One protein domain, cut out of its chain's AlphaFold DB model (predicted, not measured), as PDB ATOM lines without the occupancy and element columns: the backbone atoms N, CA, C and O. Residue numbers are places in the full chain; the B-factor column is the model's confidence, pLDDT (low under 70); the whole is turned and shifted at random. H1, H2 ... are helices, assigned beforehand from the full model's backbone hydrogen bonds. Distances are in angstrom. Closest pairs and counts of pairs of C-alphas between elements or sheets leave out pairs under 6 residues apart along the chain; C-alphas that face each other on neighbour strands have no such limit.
ATOM      1  N   PRO A  26      48.683 -13.376   0.296       95.06
ATOM      2  CA  PRO A  26      49.742 -12.934  -0.598       95.06
ATOM      3  C   PRO A  26      49.928 -11.418  -0.534       95.06
ATOM      4  O   PRO A  26      48.956 -10.661  -0.508       95.06
ATOM      5  N   VAL A  27      51.184 -10.977  -0.544       93.88
ATOM      6  CA  VAL A  27      51.525  -9.553  -0.576       93.88
ATOM      7  C   VAL A  27      51.057  -8.983  -1.906       93.88
ATOM      8  O   VAL A  27      51.573  -9.367  -2.954       93.88
ATOM      9  N   PHE A  28      50.092  -8.066  -1.865       94.06
ATOM     10  CA  PHE A  28      49.354  -7.620  -3.047       94.06
ATOM     11  C   PHE A  28      50.255  -7.181  -4.207       94.06
ATOM     12  O   PHE A  28      50.168  -7.743  -5.295       94.06
ATOM     13  N   ASN A  29      51.164  -6.234  -3.958       92.62
ATOM     14  CA  ASN A  29      52.045  -5.701  -5.000       92.62
ATOM     15  C   ASN A  29      52.935  -6.791  -5.615       92.62
ATOM     16  O   ASN A  29      53.076  -6.850  -6.830       92.62
ATOM     17  N   VAL A  30      53.474  -7.690  -4.787       94.50
ATOM     18  CA  VAL A  30      54.345  -8.784  -5.243       94.50
ATOM     19  C   VAL A  30      53.550  -9.816  -6.045       94.50
ATOM     20  O   VAL A  30      54.004 -10.276  -7.087       94.50
ATOM     21  N   ALA A  31      52.353 -10.173  -5.575       96.06
ATOM     22  CA  ALA A  31      51.442 -11.087  -6.255       96.06
ATOM     23  C   ALA A  31      51.019 -10.556  -7.626       96.06
ATOM     24  O   ALA A  31      51.053 -11.294  -8.613       96.06
ATOM     25  N   LEU A  32      50.665  -9.277  -7.686       95.69
ATOM     26  CA  LEU A  32      50.282  -8.600  -8.912       95.69
ATOM     27  C   LEU A  32      51.443  -8.555  -9.914       95.69
ATOM     28  O   LEU A  32      51.281  -9.005 -11.048       95.69
ATOM     29  N   ASP A  33      52.621  -8.101  -9.478       95.62
ATOM     30  CA  ASP A  33      53.811  -8.021 -10.331       95.62
ATOM     31  C   ASP A  33      54.228  -9.400 -10.842       95.62
ATOM     32  O   ASP A  33      54.539  -9.560 -12.021       95.62
ATOM     33  N   TYR A  34      54.151 -10.425  -9.990       96.56
ATOM     34  CA  TYR A  34      54.416 -11.806 -10.379       96.56
ATOM     35  C   TYR A  34      53.473 -12.297 -11.485       96.56
ATOM     36  O   TYR A  34      53.941 -12.910 -12.445       96.56
ATOM     37  N   LEU A  35      52.161 -12.059 -11.370       96.50
ATOM     38  CA  LEU A  35      51.189 -12.499 -12.378       96.50
ATOM     39  C   LEU A  35      51.462 -11.826 -13.727       96.50
ATOM     40  O   LEU A  35      51.566 -12.504 -14.748       96.50
ATOM     41  N   PHE A  36      51.643 -10.508 -13.728       96.06
ATOM     42  CA  PHE A  36      51.893  -9.757 -14.956       96.06
ATOM     43  C   PHE A  36      53.242 -10.117 -15.591       96.06
ATOM     44  O   PHE A  36      53.310 -10.292 -16.807       96.06
ATOM     45  N   TRP A  37      54.291 -10.314 -14.786       95.50
ATOM     46  CA  TRP A  37      55.587 -10.804 -15.259       95.50
ATOM     47  C   TRP A  37      55.483 -12.205 -15.870       95.50
ATOM     48  O   TRP A  37      55.938 -12.427 -16.992       95.50
ATOM     49  N   LYS A  38      54.858 -13.151 -15.160       96.06
ATOM     50  CA  LYS A  38      54.789 -14.559 -15.575       96.06
ATOM     51  C   LYS A  38      53.980 -14.750 -16.856       96.06
ATOM     52  O   LYS A  38      54.349 -15.573 -17.692       96.06
ATOM     53  N   TYR A  39      52.871 -14.030 -16.986       94.75
ATOM     54  CA  TYR A  39      51.938 -14.183 -18.103       94.75
ATOM     55  C   TYR A  39      52.112 -13.110 -19.187       94.75
ATOM     56  O   TYR A  39      51.405 -13.143 -20.193       94.75
ATOM     57  N   GLY A  40      53.070 -12.189 -19.009       79.44
ATOM     58  CA  GLY A  40      53.492 -11.194 -20.000       79.44
ATOM     59  C   GLY A  40      52.370 -10.274 -20.484       79.44
ATOM     60  O   GLY A  40      52.407  -9.824 -21.630       79.44
ATOM     61  N   GLY A  41      51.332 -10.067 -19.671       72.56
ATOM     62  CA  GLY A  41      50.015  -9.705 -20.185       72.56
ATOM     63  C   GLY A  41      49.351  -8.530 -19.489       72.56
ATOM     64  O   GLY A  41      49.500  -8.328 -18.293       72.56
ATOM     65  N   LEU A  42      48.557  -7.797 -20.270       88.19
ATOM     66  CA  LEU A  42      47.513  -6.907 -19.770       88.19
ATOM     67  C   LEU A  42      46.341  -7.737 -19.230       88.19
ATOM     68  O   LEU A  42      46.041  -8.817 -19.752       88.19
ATOM     69  N   TYR A  43      45.631  -7.196 -18.249       93.69
ATOM     70  CA  TYR A  43      44.375  -7.763 -17.774       93.69
ATOM     71  C   TYR A  43      43.200  -7.120 -18.521       93.69
ATOM     72  O   TYR A  43      43.068  -5.899 -18.494       93.69
ATOM     73  N   GLN A  44      42.363  -7.911 -19.204       94.88
ATOM     74  CA  GLN A  44      41.099  -7.409 -19.756       94.88
ATOM     75  C   GLN A  44      40.064  -7.342 -18.636       94.88
ATOM     76  O   GLN A  44      39.613  -8.381 -18.153       94.88
ATOM     77  N   VAL A  45      39.660  -6.131 -18.259       94.25
ATOM     78  CA  VAL A  45      38.640  -5.930 -17.229       94.25
ATOM     79  C   VAL A  45      37.272  -6.309 -17.795       94.25
ATOM     80  O   VAL A  45      36.803  -5.726 -18.766       94.25
ATOM     81  N   LEU A  46      36.628  -7.307 -17.192       92.38
ATOM     82  CA  LEU A  46      35.295  -7.765 -17.596       92.38
ATOM     83  C   LEU A  46      34.189  -6.992 -16.853       92.38
ATOM     84  O   LEU A  46      34.424  -6.554 -15.730       92.38
ATOM     85  N   PRO A  47      32.947  -6.912 -17.377       93.19
ATOM     86  CA  PRO A  47      31.812  -6.301 -16.667       93.19
ATOM     87  C   PRO A  47      31.519  -6.877 -15.274       93.19
ATOM     88  O   PRO A  47      30.921  -6.210 -14.438       93.19
ATOM     89  N   SER A  48      31.930  -8.122 -15.019       91.69
ATOM     90  CA  SER A  48      31.815  -8.786 -13.716       91.69
ATOM     91  C   SER A  48      32.972  -8.485 -12.756       91.69
ATOM     92  O   SER A  48      32.940  -8.946 -11.619       91.69
ATOM     93  N   SER A  49      34.010  -7.784 -13.215       92.69
ATOM     94  CA  SER A  49      35.198  -7.459 -12.427       92.69
ATOM     95  C   SER A  49      34.881  -6.455 -11.327       92.69
ATOM     96  O   SER A  49      34.171  -5.469 -11.551       92.69
ATOM     97  N   CYS A  50      35.507  -6.628 -10.162       88.50
ATOM     98  CA  CYS A  50      35.485  -5.612  -9.108       88.50
ATOM     99  C   CYS A  50      36.162  -4.288  -9.526       88.50
ATOM    100  O   CYS A  50      35.899  -3.245  -8.928       88.50
ATOM    101  N   LEU A  51      36.985  -4.305 -10.580       91.81
ATOM    102  CA  LEU A  51      37.677  -3.134 -11.122       91.81
ATOM    103  C   LEU A  51      36.856  -2.388 -12.187       91.81
ATOM    104  O   LEU A  51      37.200  -1.257 -12.537       91.81
ATOM    105  N   TYR A  52      35.755  -2.971 -12.682       93.06
ATOM    106  CA  TYR A  52      35.000  -2.435 -13.821       93.06
ATOM    107  C   TYR A  52      34.490  -1.009 -13.590       93.06
ATOM    108  O   TYR A  52      34.575  -0.163 -14.475       93.06
ATOM    109  N   ALA A  53      34.033  -0.689 -12.375       90.88
ATOM    110  CA  ALA A  53      33.527   0.647 -12.051       90.88
ATOM    111  C   ALA A  53      34.584   1.764 -12.182       90.88
ATOM    112  O   ALA A  53      34.219   2.934 -12.289       90.88
ATOM    113  N   ARG A  54      35.881   1.426 -12.145       90.06
ATOM    114  CA  ARG A  54      36.998   2.384 -12.222       90.06
ATOM    115  C   ARG A  54      37.783   2.292 -13.529       90.06
ATOM    116  O   ARG A  54      38.297   3.308 -13.981       90.06
ATOM    117  N   ALA A  55      37.892   1.098 -14.105       91.50
ATOM    118  CA  ALA A  55      38.662   0.842 -15.320       91.50
ATOM    119  C   ALA A  55      37.802   0.680 -16.584       91.50
ATOM    120  O   ALA A  55      38.334   0.746 -17.684       91.50
ATOM    121  N   GLY A  56      36.491   0.466 -16.455       92.44
ATOM    122  CA  GLY A  56      35.630   0.148 -17.593       92.44
ATOM    123  C   GLY A  56      36.012  -1.170 -18.272       92.44
ATOM    124  O   GLY A  56      36.544  -2.077 -17.636       92.44
ATOM    125  N   ASP A  57      35.723  -1.273 -19.570       91.94
ATOM    126  CA  ASP A  57      36.063  -2.425 -20.420       91.94
ATOM    127  C   ASP A  57      37.425  -2.221 -21.108       91.94
ATOM    128  O   ASP A  57      37.551  -2.225 -22.335       91.94
ATOM    129  N   GLU A  58      38.453  -1.951 -20.307       93.00
ATOM    130  CA  GLU A  58      39.801  -1.657 -20.790       93.00
ATOM    131  C   GLU A  58      40.790  -2.781 -20.469       93.00
ATOM    132  O   GLU A  58      40.621  -3.579 -19.543       93.00
ATOM    133  N   LYS A  59      41.880  -2.812 -21.242       94.19
ATOM    134  CA  LYS A  59      43.068  -3.590 -20.898       94.19
ATOM    135  C   LYS A  59      43.956  -2.765 -19.983       94.19
ATOM    136  O   LYS A  59      44.471  -1.734 -20.405       94.19
ATOM    137  N   VAL A  60      44.182  -3.248 -18.769       95.25
ATOM    138  CA  VAL A  60      44.943  -2.529 -17.741       95.25
ATOM    139  C   VAL A  60      46.274  -3.210 -17.428       95.25
ATOM    140  O   VAL A  60      46.417  -4.429 -17.566       95.25
ATOM    141  N   THR A  61      47.256  -2.406 -17.016       95.19
ATOM    142  CA  THR A  61      48.562  -2.863 -16.513       95.19
ATOM    143  C   THR A  61      48.518  -3.112 -15.002       95.19
ATOM    144  O   THR A  61      47.565  -2.714 -14.325       95.19
ATOM    145  N   ALA A  62      49.571  -3.727 -14.454       94.69
ATOM    146  CA  ALA A  62      49.747  -3.863 -13.010       94.69
ATOM    147  C   ALA A  62      49.766  -2.490 -12.317       94.69
ATOM    148  O   ALA A  62      49.112  -2.308 -11.295       94.69
ATOM    149  N   GLU A  63      50.452  -1.503 -12.895       93.56
ATOM    150  CA  GLU A  63      50.537  -0.138 -12.362       93.56
ATOM    151  C   GLU A  63      49.151   0.497 -12.255       93.56
ATOM    152  O   GLU A  63      48.784   0.999 -11.193       93.56
ATOM    153  N   ARG A  64      48.332   0.370 -13.306       92.94
ATOM    154  CA  ARG A  64      46.971   0.909 -13.297       92.94
ATOM    155  C   ARG A  64      46.092   0.241 -12.238       92.94
ATOM    156  O   ARG A  64      45.275   0.903 -11.604       92.94
ATOM    157  N   ILE A  65      46.263  -1.063 -12.016       93.81
ATOM    158  CA  ILE A  65      45.551  -1.775 -10.947       93.81
ATOM    159  C   ILE A  65      46.010  -1.284  -9.566       93.81
ATOM    160  O   ILE A  65      45.160  -1.070  -8.703       93.81
ATOM    161  N   LYS A  66      47.315  -1.066  -9.348       92.81
ATOM    162  CA  LYS A  66      47.841  -0.535  -8.074       92.81
ATOM    163  C   LYS A  66      47.219   0.817  -7.732       92.81
ATOM    164  O   LYS A  66      46.789   0.993  -6.597       92.81
ATOM    165  N   GLU A  67      47.113   1.720  -8.708       90.69
ATOM    166  CA  GLU A  67      46.456   3.028  -8.551       90.69
ATOM    167  C   GLU A  67      44.981   2.887  -8.150       90.69
ATOM    168  O   GLU A  67      44.517   3.505  -7.193       90.69
ATOM    169  N   ILE A  68      44.233   2.032  -8.853       89.88
ATOM    170  CA  ILE A  68      42.810   1.818  -8.565       89.88
ATOM    171  C   ILE A  68      42.616   1.239  -7.159       89.88
ATOM    172  O   ILE A  68      41.719   1.664  -6.431       89.88
ATOM    173  N   VAL A  69      43.439   0.263  -6.769       90.31
ATOM    174  CA  VAL A  69      43.309  -0.423  -5.476       90.31
ATOM    175  C   VAL A  69      43.779   0.458  -4.320       90.31
ATOM    176  O   VAL A  69      43.159   0.414  -3.256       90.31
ATOM    177  N   SER A  70      44.790   1.316  -4.515       85.06
ATOM    178  CA  SER A  70      45.206   2.267  -3.476       85.06
ATOM    179  C   SER A  70      44.075   3.201  -3.037       85.06
ATOM    180  O   SER A  70      44.011   3.550  -1.860       85.06
ATOM    181  N   ASP A  71      43.147   3.526  -3.941       75.50
ATOM    182  CA  ASP A  71      41.987   4.379  -3.656       75.50
ATOM    183  C   ASP A  71      40.827   3.645  -2.967       75.50
ATOM    184  O   ASP A  71      39.957   4.279  -2.368       75.50
ATOM    185  N   LEU A  72      40.753   2.320  -3.111       72.75
ATOM    186  CA  LEU A  72      39.606   1.513  -2.682       72.75
ATOM    187  C   LEU A  72      39.842   0.762  -1.364       72.75
ATOM    188  O   LEU A  72      38.883   0.315  -0.738       72.75
ATOM    189  N   GLY A  73      41.097   0.661  -0.925       71.69
ATOM    190  CA  GLY A  73      41.480   0.084   0.361       71.69
ATOM    191  C   GLY A  73      41.907  -1.385   0.298       71.69
ATOM    192  O   GLY A  73      41.688  -2.102  -0.678       71.69
ATOM    193  N   THR A  74      42.533  -1.841   1.386       74.12
ATOM    194  CA  THR A  74      43.224  -3.141   1.476       74.12
ATOM    195  C   THR A  74      42.296  -4.355   1.392       74.12
ATOM    196  O   THR A  74      42.757  -5.448   1.080       74.12
ATOM    197  N   GLU A  75      40.995  -4.191   1.646       76.56
ATOM    198  CA  GLU A  75      40.006  -5.277   1.563       76.56
ATOM    199  C   GLU A  75      39.826  -5.796   0.129       76.56
ATOM    200  O   GLU A  75      39.583  -6.988  -0.077       76.56
ATOM    201  N   LEU A  76      40.001  -4.929  -0.877       85.75
ATOM    202  CA  LEU A  76      39.895  -5.333  -2.278       85.75
ATOM    203  C   LEU A  76      41.115  -6.100  -2.781       85.75
ATOM    204  O   LEU A  76      40.993  -6.834  -3.758       85.75
ATOM    205  N   GLU A  77      42.270  -5.981  -2.125       91.00
ATOM    206  CA  GLU A  77      43.512  -6.607  -2.585       91.00
ATOM    207  C   GLU A  77      43.340  -8.125  -2.780       91.00
ATOM    208  O   GLU A  77      43.697  -8.663  -3.826       91.00
ATOM    209  N   SER A  78      42.727  -8.820  -1.816       90.50
ATOM    210  CA  SER A  78      42.479 -10.269  -1.914       90.50
ATOM    211  C   SER A  78      41.492 -10.632  -3.022       90.50
ATOM    212  O   SER A  78      41.662 -11.656  -3.686       90.50
ATOM    213  N   ILE A  79      40.463  -9.805  -3.229       93.00
ATOM    214  CA  ILE A  79      39.442 -10.017  -4.264       93.00
ATOM    215  C   ILE A  79      40.084  -9.885  -5.645       93.00
ATOM    216  O   ILE A  79      39.932 -10.776  -6.479       93.00
ATOM    217  N   VAL A  80      40.871  -8.827  -5.848       94.75
ATOM    218  CA  VAL A  80      41.585  -8.565  -7.101       94.75
ATOM    219  C   VAL A  80      42.586  -9.676  -7.406       94.75
ATOM    220  O   VAL A  80      42.592 -10.193  -8.518       94.75
ATOM    221  N   ILE A  81      43.402 -10.110  -6.437       95.25
ATOM    222  CA  ILE A  81      44.365 -11.198  -6.687       95.25
ATOM    223  C   ILE A  81      43.649 -12.509  -7.014       95.25
ATOM    224  O   ILE A  81      44.073 -13.212  -7.927       95.25
ATOM    225  N   ARG A  82      42.546 -12.832  -6.333       95.56
ATOM    226  CA  ARG A  82      41.747 -14.024  -6.645       95.56
ATOM    227  C   ARG A  82      41.179 -13.972  -8.067       95.56
ATOM    228  O   ARG A  82      41.255 -14.971  -8.782       95.56
ATOM    229  N   GLU A  83      40.646 -12.823  -8.470       94.94
ATOM    230  CA  GLU A  83      40.124 -12.582  -9.818       94.94
ATOM    231  C   GLU A  83      41.223 -12.734 -10.883       94.94
ATOM    232  O   GLU A  83      41.049 -13.455 -11.866       94.94
ATOM    233  N   LEU A  84      42.394 -12.136 -10.654       95.69
ATOM    234  CA  LEU A  84      43.536 -12.241 -11.560       95.69
ATOM    235  C   LEU A  84      44.101 -13.664 -11.619       95.69
ATOM    236  O   LEU A  84      44.442 -14.132 -12.703       95.69
ATOM    237  N   CYS A  85      44.167 -14.382 -10.494       95.88
ATOM    238  CA  CYS A  85      44.533 -15.795 -10.493       95.88
ATOM    239  C   CYS A  85      43.597 -16.588 -11.410       95.88
ATOM    240  O   CYS A  85      44.074 -17.299 -12.289       95.88
ATOM    241  N   GLN A  86      42.279 -16.406 -11.277       94.50
ATOM    242  CA  GLN A  86      41.309 -17.069 -12.147       94.50
ATOM    243  C   GLN A  86      41.521 -16.708 -13.625       94.50
ATOM    244  O   GLN A  86      41.517 -17.600 -14.472       94.50
ATOM    245  N   TYR A  87      41.737 -15.427 -13.935       94.38
ATOM    246  CA  TYR A  87      41.980 -14.961 -15.302       94.38
ATOM    247  C   TYR A  87      43.249 -15.572 -15.919       94.38
ATOM    248  O   TYR A  87      43.227 -16.018 -17.065       94.38
ATOM    249  N   PHE A  88      44.344 -15.640 -15.158       94.50
ATOM    250  CA  PHE A  88      45.627 -16.184 -15.617       94.50
ATOM    251  C   PHE A  88      45.754 -17.714 -15.464       94.50
ATOM    252  O   PHE A  88      46.798 -18.285 -15.790       94.50
ATOM    253  N   GLY A  89      44.707 -18.398 -14.990       95.00
ATOM    254  CA  GLY A  89      44.703 -19.854 -14.803       95.00
ATOM    255  C   GLY A  89      45.541 -20.345 -13.614       95.00
ATOM    256  O   GLY A  89      46.038 -21.468 -13.631       95.00
ATOM    257  N   GLU A  90      45.719 -19.513 -12.591       96.38
ATOM    258  CA  GLU A  90      46.319 -19.856 -11.297       96.38
ATOM    259  C   GLU A  90      45.235 -20.193 -10.262       96.38
ATOM    260  O   GLU A  90      44.129 -19.651 -10.283       96.38
ATOM    261  N   SER A  91      45.568 -21.048  -9.293       96.75
ATOM    262  CA  SER A  91      44.693 -21.337  -8.154       96.75
ATOM    263  C   SER A  91      45.099 -20.506  -6.937       96.75
ATOM    264  O   SER A  91      46.133 -20.760  -6.319       96.75
ATOM    265  N   TYR A  92      44.260 -19.540  -6.558       96.19
ATOM    266  CA  TYR A  92      44.477 -18.740  -5.347       96.19
ATOM    267  C   TYR A  92      44.500 -19.610  -4.078       96.19
ATOM    268  O   TYR A  92      45.310 -19.387  -3.184       96.19
ATOM    269  N   GLU A  93      43.675 -20.658  -4.023       96.12
ATOM    270  CA  GLU A  93      43.650 -21.580  -2.880       96.12
ATOM    271  C   GLU A  93      44.939 -22.401  -2.769       96.12
ATOM    272  O   GLU A  93      45.438 -22.640  -1.671       96.12
ATOM    273  N   GLU A  94      45.541 -22.788  -3.899       96.81
ATOM    274  CA  GLU A  94      46.853 -23.440  -3.875       96.81
ATOM    275  C   GLU A  94      47.965 -22.479  -3.456       96.81
ATOM    276  O   GLU A  94      48.921 -22.906  -2.806       96.81
ATOM    277  N   TRP A  95      47.854 -21.190  -3.798       96.69
ATOM    278  CA  TRP A  95      48.796 -20.182  -3.317       96.69
ATOM    279  C   TRP A  95      48.737 -20.066  -1.798       96.69
ATOM    280  O   TRP A  95      49.787 -20.139  -1.162       96.69
ATOM    281  N   LEU A  96      47.531 -19.973  -1.226       95.62
ATOM    282  CA  LEU A  96      47.332 -19.948   0.224       95.62
ATOM    283  C   LEU A  96      47.876 -21.215   0.890       95.62
ATOM    284  O   LEU A  96      48.681 -21.132   1.815       95.62
ATOM    285  N   ALA A  97      47.511 -22.392   0.377       95.50
ATOM    286  CA  ALA A  97      47.940 -23.671   0.943       95.50
ATOM    287  C   ALA A  97      49.468 -23.860   0.932       95.50
ATOM    288  O   ALA A  97      50.008 -24.578   1.773       95.50
ATOM    289  N   ARG A  98      50.170 -23.235  -0.022       95.69
ATOM    290  CA  ARG A  98      51.631 -23.326  -0.171       95.69
ATOM    291  C   ARG A  98      52.387 -22.107   0.365       95.69
ATOM    292  O   ARG A  98      53.611 -22.087   0.254       95.69
ATOM    293  N   GLY A  99      51.701 -21.094   0.894       95.44
ATOM    294  CA  GLY A  99      52.331 -19.844   1.329       95.44
ATOM    295  C   GLY A  99      52.978 -19.043   0.189       95.44
ATOM    296  O   GLY A  99      53.972 -18.347   0.397       95.44
TER     297      GLY A  99
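What this domain is: This is residues 26 to 99 of the 243 residues of the protein "Polysaccharide deacetylase" of Chromatocurvus halotolerans (UniProt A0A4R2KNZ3). H1, H3 and H4 make a small up-and-down bundle, each running against the one before it. Short H5 packs crosswise on H4, and shorter H2 lies near H3. The 74 printed residues, with five named helices, H1 to H5, and no named strand, are all helix in class and compact: radius of gyration of the C-alphas 11.4 A, spans 33 by 25 by 21 A.

Where its parts are: H1, residues 28 to 39, begins at C-alpha 28 (49.354, -7.620, -3.047) and measures 16.6 A. H2 is residues 52 to 55; H3, 62 to 72, measures 15.4 A; H4, 75 to 88, 21.1 A; H5, 92 to 98, ends at C-alpha 98 (51.631, -23.326, -0.171).

How they stand to each other: H1 touches H4, the same way at a shallow 11 degrees; closest C-alphas Phe 28 and Glu 77, 5.9 A. H1 touches H3, opposite ways at a shallow 28 degrees; Leu 32 and Ala 62, 6.3 A. H5 touches H4 residues 81 to 86 alone, about perpendicular at 82 degrees; Arg 82 and Tyr 92, 5.6 A. O i to N i+4 pairs are within hydrogen-bond range throughout H1 and H5, 5 of 7 in H3, 9 of 10 in H4; H2 is too short.

The domain as a whole: The printed part has no cut. Link H1 to H2 is long, 12 residues. No printed residue is under 70 in pLDDT.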